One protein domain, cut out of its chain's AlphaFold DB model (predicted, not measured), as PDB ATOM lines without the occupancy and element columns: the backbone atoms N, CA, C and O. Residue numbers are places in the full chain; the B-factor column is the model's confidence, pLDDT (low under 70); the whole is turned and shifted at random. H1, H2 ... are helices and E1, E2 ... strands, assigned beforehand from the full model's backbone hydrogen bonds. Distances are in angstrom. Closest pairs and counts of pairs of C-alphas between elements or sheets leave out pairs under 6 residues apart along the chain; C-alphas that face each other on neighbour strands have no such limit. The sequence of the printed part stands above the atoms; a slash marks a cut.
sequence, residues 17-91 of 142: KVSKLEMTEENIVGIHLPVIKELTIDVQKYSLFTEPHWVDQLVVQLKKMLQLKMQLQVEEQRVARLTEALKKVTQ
ATOM      1  N   LYS A  17       8.711  35.682  21.047       79.31
ATOM      2  CA  LYS A  17       9.187  34.360  20.625       79.31
ATOM      3  C   LYS A  17       9.951  33.685  21.751       79.31
ATOM      4  O   LYS A  17      10.696  34.320  22.489       79.31
ATOM      5  N   VAL A  18       9.794  32.373  21.865       81.12
ATOM      6  CA  VAL A  18      10.653  31.569  22.738       81.12
ATOM      7  C   VAL A  18      11.998  31.417  22.036       81.12
ATOM      8  O   VAL A  18      12.057  30.827  20.960       81.12
ATOM      9  N   SER A  19      13.056  31.978  22.616       83.12
ATOM     10  CA  SER A  19      14.412  31.921  22.058       83.12
ATOM     11  C   SER A  19      15.178  30.703  22.548       83.12
ATOM     12  O   SER A  19      15.920  30.086  21.785       83.12
ATOM     13  N   LYS A  20      14.956  30.309  23.805       84.75
ATOM     14  CA  LYS A  20      15.607  29.151  24.411       84.75
ATOM     15  C   LYS A  20      14.669  28.457  25.389       84.75
ATOM     16  O   LYS A  20      14.053  29.101  26.236       84.75
ATOM     17  N   LEU A  21      14.587  27.136  25.278       85.88
ATOM     18  CA  LEU A  21      13.931  26.268  26.249       85.88
ATOM     19  C   LEU A  21      14.906  25.155  26.626       85.88
ATOM     20  O   LEU A  21      15.216  24.304  25.795       85.88
ATOM     21  N   GLU A  22      15.361  25.144  27.876       88.81
ATOM     22  CA  GLU A  22      16.096  24.018  28.443       88.81
ATOM     23  C   GLU A  22      15.183  23.215  29.365       88.81
ATOM     24  O   GLU A  22      14.688  23.713  30.381       88.81
ATOM     25  N   MET A  23      14.988  21.947  29.014       89.12
ATOM     26  CA  MET A  23      14.276  20.975  29.833       89.12
ATOM     27  C   MET A  23      15.281  20.002  30.438       89.12
ATOM     28  O   MET A  23      16.203  19.551  29.761       89.12
ATOM     29  N   THR A  24      15.088  19.666  31.706       91.50
ATOM     30  CA  THR A  24      15.844  18.621  32.399       91.50
ATOM     31  C   THR A  24      14.875  17.628  33.019       91.50
ATOM     32  O   THR A  24      13.671  17.872  33.082       91.50
ATOM     33  N   GLU A  25      15.397  16.498  33.474       91.75
ATOM     34  CA  GLU A  25      14.628  15.536  34.247       91.75
ATOM     35  C   GLU A  25      15.031  15.595  35.718       91.75
ATOM     36  O   GLU A  25      16.211  15.690  36.059       91.75
ATOM     37  N   GLU A  26      14.033  15.530  36.585       91.12
ATOM     38  CA  GLU A  26      14.174  15.393  38.024       91.12
ATOM     39  C   GLU A  26      13.676  14.006  38.431       91.12
ATOM     40  O   GLU A  26      12.619  13.557  37.988       91.12
ATOM     41  N   ASN A  27      14.435  13.304  39.269       91.25
ATOM     42  CA  ASN A  27      14.024  12.004  39.782       91.25
ATOM     43  C   ASN A  27      13.249  12.172  41.094       91.25
ATOM     44  O   ASN A  27      13.832  12.522  42.119       91.25
ATOM     45  N   ILE A  28      11.954  11.858  41.073       85.12
ATOM     46  CA  ILE A  28      11.092  11.841  42.255       85.12
ATOM     47  C   ILE A  28      10.622  10.406  42.488       85.12
ATOM     48  O   ILE A  28       9.867   9.847  41.695       85.12
ATOM     49  N   VAL A  29      11.061   9.802  43.598       82.00
ATOM     50  CA  VAL A  29      10.647   8.449  44.032       82.00
ATOM     51  C   VAL A  29      10.881   7.384  42.937       82.00
ATOM     52  O   VAL A  29      10.106   6.447  42.764       82.00
ATOM     53  N   GLY A  30      11.967   7.526  42.168       85.31
ATOM     54  CA  GLY A  30      12.319   6.609  41.078       85.31
ATOM     55  C   GLY A  30      11.593   6.880  39.757       85.31
ATOM     56  O   GLY A  30      11.669   6.055  38.847       85.31
ATOM     57  N   ILE A  31      10.879   8.003  39.642       88.88
ATOM     58  CA  ILE A  31      10.197   8.446  38.425       88.88
ATOM     59  C   ILE A  31      10.906   9.696  37.902       88.88
ATOM     60  O   ILE A  31      10.997  10.703  38.602       88.88
ATOM     61  N   HIS A  32      11.370   9.642  36.655       90.31
ATOM     62  CA  HIS A  32      11.961  10.786  35.963       90.31
ATOM     63  C   HIS A  32      10.856  11.706  35.434       90.31
ATOM     64  O   HIS A  32      10.053  11.313  34.583       90.31
ATOM     65  N   LEU A  33      10.788  12.923  35.968       92.31
ATOM     66  CA  LEU A  33       9.792  13.931  35.631       92.31
ATOM     67  C   LEU A  33      10.451  15.121  34.929       92.31
ATOM     68  O   LEU A  33      11.488  15.591  35.388       92.31
ATOM     69  N   PRO A  34       9.862  15.638  33.840       91.81
ATOM     70  CA  PRO A  34      10.397  16.805  33.160       91.81
ATOM     71  C   PRO A  34      10.226  18.048  34.034       91.81
ATOM     72  O   PRO A  34       9.194  18.228  34.684       91.81
ATOM     73  N   VAL A  35      11.216  18.929  34.000       92.50
ATOM     74  CA  VAL A  35      11.168  20.253  34.615       92.50
ATOM     75  C   VAL A  35      11.859  21.266  33.704       92.50
ATOM     76  O   VAL A  35      12.846  20.963  33.030       92.50
ATOM     77  N   ILE A  36      11.313  22.480  33.658       90.44
ATOM     78  CA  ILE A  36      11.891  23.590  32.898       90.44
ATOM     79  C   ILE A  36      13.045  24.161  33.720       90.44
ATOM     80  O   ILE A  36      12.819  24.690  34.808       90.44
ATOM     81  N   LYS A  37      14.270  24.061  33.202       88.94
ATOM     82  CA  LYS A  37      15.469  24.620  33.839       88.94
ATOM     83  C   LYS A  37      15.667  26.081  33.455       88.94
ATOM     84  O   LYS A  37      15.949  26.913  34.310       88.94
ATOM     85  N   GLU A  38      15.504  26.384  32.172       87.12
ATOM     86  CA  GLU A  38      15.662  27.734  31.643       87.12
ATOM     87  C   GLU A  38      14.626  27.991  30.549       87.12
ATOM     88  O   GLU A  38      14.411  27.162  29.664       87.12
ATOM     89  N   LEU A  39      13.979  29.154  30.620       87.44
ATOM     90  CA  LEU A  39      13.063  29.642  29.599       87.44
ATOM     91  C   LEU A  39      13.429  31.086  29.263       87.44
ATOM     92  O   LEU A  39      13.179  32.001  30.051       87.44
ATOM     93  N   THR A  40      13.995  31.283  28.077       85.81
ATOM     94  CA  THR A  40      14.296  32.605  27.533       85.81
ATOM     95  C   THR A  40      13.235  32.962  26.502       85.81
ATOM     96  O   THR A  40      12.953  32.209  25.564       85.81
ATOM     97  N   ILE A  41      12.608  34.113  26.720       84.19
ATOM     98  CA  ILE A  41      11.575  34.660  25.850       84.19
ATOM     99  C   ILE A  41      12.101  35.985  25.314       84.19
ATOM    100  O   ILE A  41      12.269  36.936  26.085       84.19
ATOM    101  N   ASP A  42      12.318  36.030  24.005       82.12
ATOM    102  CA  ASP A  42      12.754  37.216  23.289       82.12
ATOM    103  C   ASP A  42      11.543  38.003  22.806       82.12
ATOM    104  O   ASP A  42      10.546  37.461  22.320       82.12
ATOM    105  N   VAL A  43      11.659  39.317  22.931       79.75
ATOM    106  CA  VAL A  43      10.689  40.268  22.406       79.75
ATOM    107  C   VAL A  43      11.277  40.842  21.124       79.75
ATOM    108  O   VAL A  43      12.413  41.323  21.118       79.75
ATOM    109  N   GLN A  44      10.534  40.761  20.025       76.69
ATOM    110  CA  GLN A  44      10.961  41.355  18.763       76.69
ATOM    111  C   GLN A  44      11.036  42.878  18.924       76.69
ATOM    112  O   GLN A  44      10.199  43.472  19.594       76.69
ATOM    113  N   LYS A  45      12.036  43.526  18.315       65.69
ATOM    114  CA  LYS A  45      12.152  44.988  18.369       65.69
ATOM    115  C   LYS A  45      10.958  45.623  17.650       65.69
ATOM    116  O   LYS A  45      10.825  45.462  16.440       65.69
ATOM    117  N   TYR A  46      10.130  46.334  18.406       69.88
ATOM    118  CA  TYR A  46       9.052  47.194  17.921       69.88
ATOM    119  C   TYR A  46       9.376  48.653  18.269       69.88
ATOM    120  O   TYR A  46      10.227  48.920  19.129       69.88
ATOM    121  N   SER A  47       8.792  49.611  17.550       65.06
ATOM    122  CA  SER A  47       9.178  51.016  17.712       65.06
ATOM    123  C   SER A  47       8.464  51.632  18.910       65.06
ATOM    124  O   SER A  47       7.336  52.103  18.798       65.06
ATOM    125  N   LEU A  48       9.157  51.700  20.051       60.19
ATOM    126  CA  LEU A  48       8.656  52.311  21.293       60.19
ATOM    127  C   LEU A  48       8.220  53.780  21.136       60.19
ATOM    128  O   LEU A  48       7.461  54.283  21.955       60.19
ATOM    129  N   PHE A  49       8.712  54.471  20.102       57.00
ATOM    130  CA  PHE A  49       8.405  55.879  19.831       57.00
ATOM    131  C   PHE A  49       7.242  56.079  18.857       57.00
ATOM    132  O   PHE A  49       6.644  57.151  18.839       57.00
ATOM    133  N   THR A  50       6.941  55.079  18.027       61.38
ATOM    134  CA  THR A  50       5.898  55.174  16.993       61.38
ATOM    135  C   THR A  50       4.625  54.445  17.410       61.38
ATOM    136  O   THR A  50       3.552  54.734  16.885       61.38
ATOM    137  N   GLU A  51       4.732  53.507  18.349       67.25
ATOM    138  CA  GLU A  51       3.633  52.641  18.747       67.25
ATOM    139  C   GLU A  51       2.952  53.101  20.044       67.25
ATOM    140  O   GLU A  51       3.582  53.701  20.920       67.25
ATOM    141  N   PRO A  52       1.647  52.824  20.202       72.88
ATOM    142  CA  PRO A  52       0.922  53.203  21.404       72.88
ATOM    143  C   PRO A  52       1.433  52.500  22.668       72.88
ATOM    144  O   PRO A  52       1.754  51.314  22.666       72.88
ATOM    145  N   HIS A  53       1.343  53.197  23.802       72.50
ATOM    146  CA  HIS A  53       1.730  52.698  25.130       72.50
ATOM    147  C   HIS A  53       1.048  51.376  25.546       72.50
ATOM    148  O   HIS A  53       1.546  50.668  26.419       72.50
ATOM    149  N   TRP A  54      -0.090  51.016  24.940       77.25
ATOM    150  CA  TRP A  54      -0.773  49.752  25.231       77.25
ATOM    151  C   TRP A  54      -0.048  48.520  24.664       77.25
ATOM    152  O   TRP A  54      -0.249  47.421  25.184       77.25
ATOM    153  N   VAL A  55       0.813  48.684  23.649       76.19
ATOM    154  CA  VAL A  55       1.574  47.581  23.031       76.19
ATOM    155  C   VAL A  55       2.603  47.008  24.010       76.19
ATOM    156  O   VAL A  55       2.763  45.793  24.095       76.19
ATOM    157  N   ASP A  56       3.215  47.852  24.844       77.56
ATOM    158  CA  ASP A  56       4.125  47.399  25.904       77.56
ATOM    159  C   ASP A  56       3.404  46.507  26.930       77.56
ATOM    160  O   ASP A  56       3.850  45.404  27.260       77.56
ATOM    161  N   GLN A  57       2.200  46.913  27.351       79.88
ATOM    162  CA  GLN A  57       1.369  46.068  28.210       79.88
ATOM    163  C   GLN A  57       0.981  44.754  27.524       79.88
ATOM    164  O   GLN A  57       0.963  43.715  28.189       79.88
ATOM    165  N   LEU A  58       0.695  44.767  26.217       81.06
ATOM    166  CA  LEU A  58       0.404  43.550  25.456       81.06
ATOM    167  C   LEU A  58       1.597  42.584  25.492       81.06
ATOM    168  O   LEU A  58       1.409  41.408  25.799       81.06
ATOM    169  N   VAL A  59       2.816  43.067  25.250       82.38
ATOM    170  CA  VAL A  59       4.045  42.254  25.270       82.38
ATOM    171  C   VAL A  59       4.266  41.598  26.633       82.38
ATOM    172  O   VAL A  59       4.544  40.398  26.704       82.38
ATOM    173  N   VAL A  60       4.078  42.344  27.726       84.00
ATOM    174  CA  VAL A  60       4.184  41.803  29.091       84.00
ATOM    175  C   VAL A  60       3.165  40.683  29.324       84.00
ATOM    176  O   VAL A  60       3.515  39.625  29.860       84.00
ATOM    177  N   GLN A  61       1.911  40.876  28.897       85.12
ATOM    178  CA  GLN A  61       0.877  39.846  29.034       85.12
ATOM    179  C   GLN A  61       1.163  38.622  28.155       85.12
ATOM    180  O   GLN A  61       1.017  37.494  28.626       85.12
ATOM    181  N   LEU A  62       1.630  38.815  26.918       84.94
ATOM    182  CA  LEU A  62       1.999  37.727  26.008       84.94
ATOM    183  C   LEU A  62       3.160  36.894  26.557       84.94
ATOM    184  O   LEU A  62       3.094  35.665  26.533       84.94
ATOM    185  N   LYS A  63       4.186  37.539  27.123       85.12
ATOM    186  CA  LYS A  63       5.304  36.850  27.783       85.12
ATOM    187  C   LYS A  63       4.816  35.985  28.945       85.12
ATOM    188  O   LYS A  63       5.179  34.813  29.034       85.12
ATOM    189  N   LYS A  64       3.950  36.535  29.801       87.81
ATOM    190  CA  LYS A  64       3.369  35.799  30.932       87.81
ATOM    191  C   LYS A  64       2.497  34.632  30.468       87.81
ATOM    192  O   LYS A  64       2.586  33.541  31.026       87.81
ATOM    193  N   MET A  65       1.680  34.843  29.438       88.69
ATOM    194  CA  MET A  65       0.836  33.802  28.856       88.69
ATOM    195  C   MET A  65       1.674  32.654  28.283       88.69
ATOM    196  O   MET A  65       1.369  31.493  28.545       88.69
ATOM    197  N   LEU A  66       2.741  32.960  27.538       87.88
ATOM    198  CA  LEU A  66       3.651  31.949  26.998       87.88
ATOM    199  C   LEU A  66       4.328  31.151  28.111       87.88
ATOM    200  O   LEU A  66       4.318  29.924  28.062       87.88
ATOM    201  N   GLN A  67       4.835  31.826  29.143       88.06
ATOM    202  CA  GLN A  67       5.439  31.163  30.297       88.06
ATOM    203  C   GLN A  67       4.459  30.198  30.981       88.06
ATOM    204  O   GLN A  67       4.798  29.036  31.202       88.06
ATOM    205  N   LEU A  68       3.233  30.649  31.258       90.44
ATOM    206  CA  LEU A  68       2.195  29.815  31.871       90.44
ATOM    207  C   LEU A  68       1.812  28.629  30.985       90.44
ATOM    208  O   LEU A  68       1.643  27.520  31.483       90.44
ATOM    209  N   LYS A  69       1.701  28.840  29.671       90.94
ATOM    210  CA  LYS A  69       1.366  27.774  28.723       90.94
ATOM    211  C   LYS A  69       2.443  26.692  28.690       90.94
ATOM    212  O   LYS A  69       2.113  25.512  28.676       90.94
ATOM    213  N   MET A  70       3.717  27.081  28.716       89.62
ATOM    214  CA  MET A  70       4.830  26.129  28.750       89.62
ATOM    215  C   MET A  70       4.877  25.365  30.074       89.62
ATOM    216  O   MET A  70       5.055  24.149  30.067       89.62
ATOM    217  N   GLN A  71       4.654  26.050  31.198       90.88
ATOM    218  CA  GLN A  71       4.533  25.393  32.501       90.88
ATOM    219  C   GLN A  71       3.385  24.382  32.514       90.88
ATOM    220  O   GLN A  71       3.587  23.246  32.929       90.88
ATOM    221  N   LEU A  72       2.212  24.759  32.000       93.94
ATOM    222  CA  LEU A  72       1.056  23.870  31.927       93.94
ATOM    223  C   LEU A  72       1.370  22.595  31.135       93.94
ATOM    224  O   LEU A  72       1.096  21.503  31.618       93.94
ATOM    225  N   GLN A  73       2.007  22.721  29.967       92.44
ATOM    226  CA  GLN A  73       2.393  21.561  29.158       92.44
ATOM    227  C   GLN A  73       3.345  20.614  29.898       92.44
ATOM    228  O   GLN A  73       3.232  19.395  29.773       92.44
ATOM    229  N   VAL A  74       4.291  21.156  30.669       93.12
ATOM    230  CA  VAL A  74       5.215  20.334  31.458       93.12
ATOM    231  C   VAL A  74       4.485  19.648  32.605       93.12
ATOM    232  O   VAL A  74       4.652  18.445  32.786       93.12
ATOM    233  N   GLU A  75       3.620  20.354  33.328       93.06
ATOM    234  CA  GLU A  75       2.834  19.762  34.413       93.06
ATOM    235  C   GLU A  75       1.873  18.670  33.912       93.06
ATOM    236  O   GLU A  75       1.790  17.603  34.520       93.06
ATOM    237  N   GLU A  76       1.231  18.851  32.755       95.50
ATOM    238  CA  GLU A  76       0.422  17.803  32.116       95.50
ATOM    239  C   GLU A  76       1.250  16.543  31.825       95.50
ATOM    240  O   GLU A  76       0.833  15.419  32.127       95.50
ATOM    241  N   GLN A  77       2.468  16.715  31.302       93.44
ATOM    242  CA  GLN A  77       3.380  15.597  31.076       93.44
ATOM    243  C   GLN A  77       3.841  14.931  32.377       93.44
ATOM    244  O   GLN A  77       4.051  13.712  32.398       93.44
ATOM    245  N   ARG A  78       4.022  15.696  33.460       93.69
ATOM    246  CA  ARG A  78       4.368  15.146  34.780       93.69
ATOM    247  C   ARG A  78       3.227  14.287  35.312       93.69
ATOM    248  O   ARG A  78       3.460  13.140  35.691       93.69
ATOM    249  N   VAL A  79       1.996  14.794  35.261       94.69
ATOM    250  CA  VAL A  79       0.796  14.059  35.690       94.69
ATOM    251  C   VAL A  79       0.616  12.772  34.885       94.69
ATOM    252  O   VAL A  79       0.350  11.719  35.469       94.69
ATOM    253  N   ALA A  80       0.818  12.811  33.566       94.69
ATOM    254  CA  ALA A  80       0.724  11.625  32.717       94.69
ATOM    255  C   ALA A  80       1.729  10.532  33.129       94.69
ATOM    256  O   ALA A  80       1.339   9.381  33.346       94.69
ATOM    257  N   ARG A  81       3.007  10.897  33.322       93.81
ATOM    258  CA  ARG A  81       4.058   9.960  33.766       93.81
ATOM    259  C   ARG A  81       3.764   9.375  35.150       93.81
ATOM    260  O   ARG A  81       3.890   8.166  35.348       93.81
ATOM    261  N   LEU A  82       3.330  10.209  36.096       93.44
ATOM    262  CA  LEU A  82       2.947   9.767  37.440       93.44
ATOM    263  C   LEU A  82       1.768   8.794  37.406       93.44
ATOM    264  O   LEU A  82       1.785   7.780  38.100       93.44
ATOM    265  N   THR A  83       0.770   9.065  36.569       94.19
ATOM    266  CA  THR A  83      -0.413   8.210  36.426       94.19
ATOM    267  C   THR A  83      -0.035   6.829  35.888       94.19
ATOM    268  O   THR A  83      -0.513   5.809  36.389       94.19
ATOM    269  N   GLU A  84       0.864   6.766  34.904       94.12
ATOM    270  CA  GLU A  84       1.362   5.494  34.377       94.12
ATOM    271  C   GLU A  84       2.152   4.708  35.435       94.12
ATOM    272  O   GLU A  84       1.950   3.502  35.608       94.12
ATOM    273  N   ALA A  85       3.026   5.391  36.177       92.25
ATOM    274  CA  ALA A  85       3.791   4.778  37.253       92.25
ATOM    275  C   ALA A  85       2.872   4.240  38.361       92.25
ATOM    276  O   ALA A  85       3.012   3.084  38.771       92.25
ATOM    277  N   LEU A  86       1.880   5.030  38.778       93.50
ATOM    278  CA  LEU A  86       0.881   4.626  39.762       93.50
ATOM    279  C   LEU A  86       0.133   3.373  39.298       93.50
ATOM    280  O   LEU A  86       0.031   2.408  40.051       93.50
ATOM    281  N   LYS A  87      -0.297   3.329  38.029       95.62
ATOM    282  CA  LYS A  87      -0.961   2.155  37.447       95.62
ATOM    283  C   LYS A  87      -0.101   0.895  37.560       95.62
ATOM    284  O   LYS A  87      -0.615  -0.150  37.961       95.62
ATOM    285  N   LYS A  88       1.200   0.975  37.257       93.81
ATOM    286  CA  LYS A  88       2.135  -0.161  37.387       93.81
ATOM    287  C   LYS A  88       2.256  -0.628  38.837       93.81
ATOM    288  O   LYS A  88       2.249  -1.832  39.095       93.81
ATOM    289  N   VAL A  89       2.342   0.301  39.787       94.06
ATOM    290  CA  VAL A  89       2.400  -0.026  41.219       94.06
ATOM    291  C   VAL A  89       1.110  -0.709  41.670       94.06
ATOM    292  O   VAL A  89       1.172  -1.786  42.259       94.06
ATOM    293  N   THR A  90      -0.058  -0.164  41.324       95.19
ATOM    294  CA  THR A  90      -1.359  -0.767  41.651       95.19
ATOM    295  C   THR A  90      -1.505  -2.166  41.055       95.19
ATOM    296  O   THR A  90      -1.952  -3.088  41.734       95.19
ATOM    297  N   GLN A  91      -1.082  -2.363  39.804       96.38
ATOM    298  CA  GLN A  91      -1.083  -3.681  39.169       96.38
ATOM    299  C   GLN A  91      -0.202  -4.678  39.923       96.38
ATOM    300  O   GLN A  91      -0.622  -5.814  40.135       96.38
TER     301      GLN A  91
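This is residues 17 to 91 of the 142 residues of the protein "V/A-type H+/Na+-transporting ATPase subunit D" of Bathymodiolus platifrons methanotrophic gill symbiont (UniProt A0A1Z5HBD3). A long two-stranded hairpin, E1 and E2, runs beside one longer helix, H1, which packs mainly on E2 and makes the length of a rod. Residues 49 to 54, at the turn into H1, and residues 86 to 91, at its end, stick out. The printed part has 75 residues, in the order E1, E2, H1, with an antiparallel sheet; the class is mixed. It is extended, with a radius of gyration of the C-alphas of 18.0 A and spans of 63 by 18 by 13 A.

E1, residues 17 to 28, starts at C-alpha 17 (9.187, 34.360, 20.625), spans 31.3 A and bends by 57 degrees at residue 20. E2, residues 31 to 43, spans 35.6 A. H1, residues 53 to 91, spans 58.2 A and ends at C-alpha 91 (-1.083, -3.681, 39.169).

E1 and E2 form an antiparallel hairpin, their directions at 162 degrees; N 26 and O 33 are 2.8 A apart, within hydrogen-bond range. E2 and H1 have 14 pairs of C-alphas within 8 A, the closest those of Leu 33 and Arg 78, 5.6 A apart. E1 and H1 are near each other, with 10 pairs of C-alphas within 10 A. In H1, 34 of 35 O i to N i+4 pairs are within range.

The C-alphas farthest apart, of Phe 49 and Gln 91, are 63.3 A apart. The printed part has no cut and no long link. Residues 45 to 51 have pLDDT under 70.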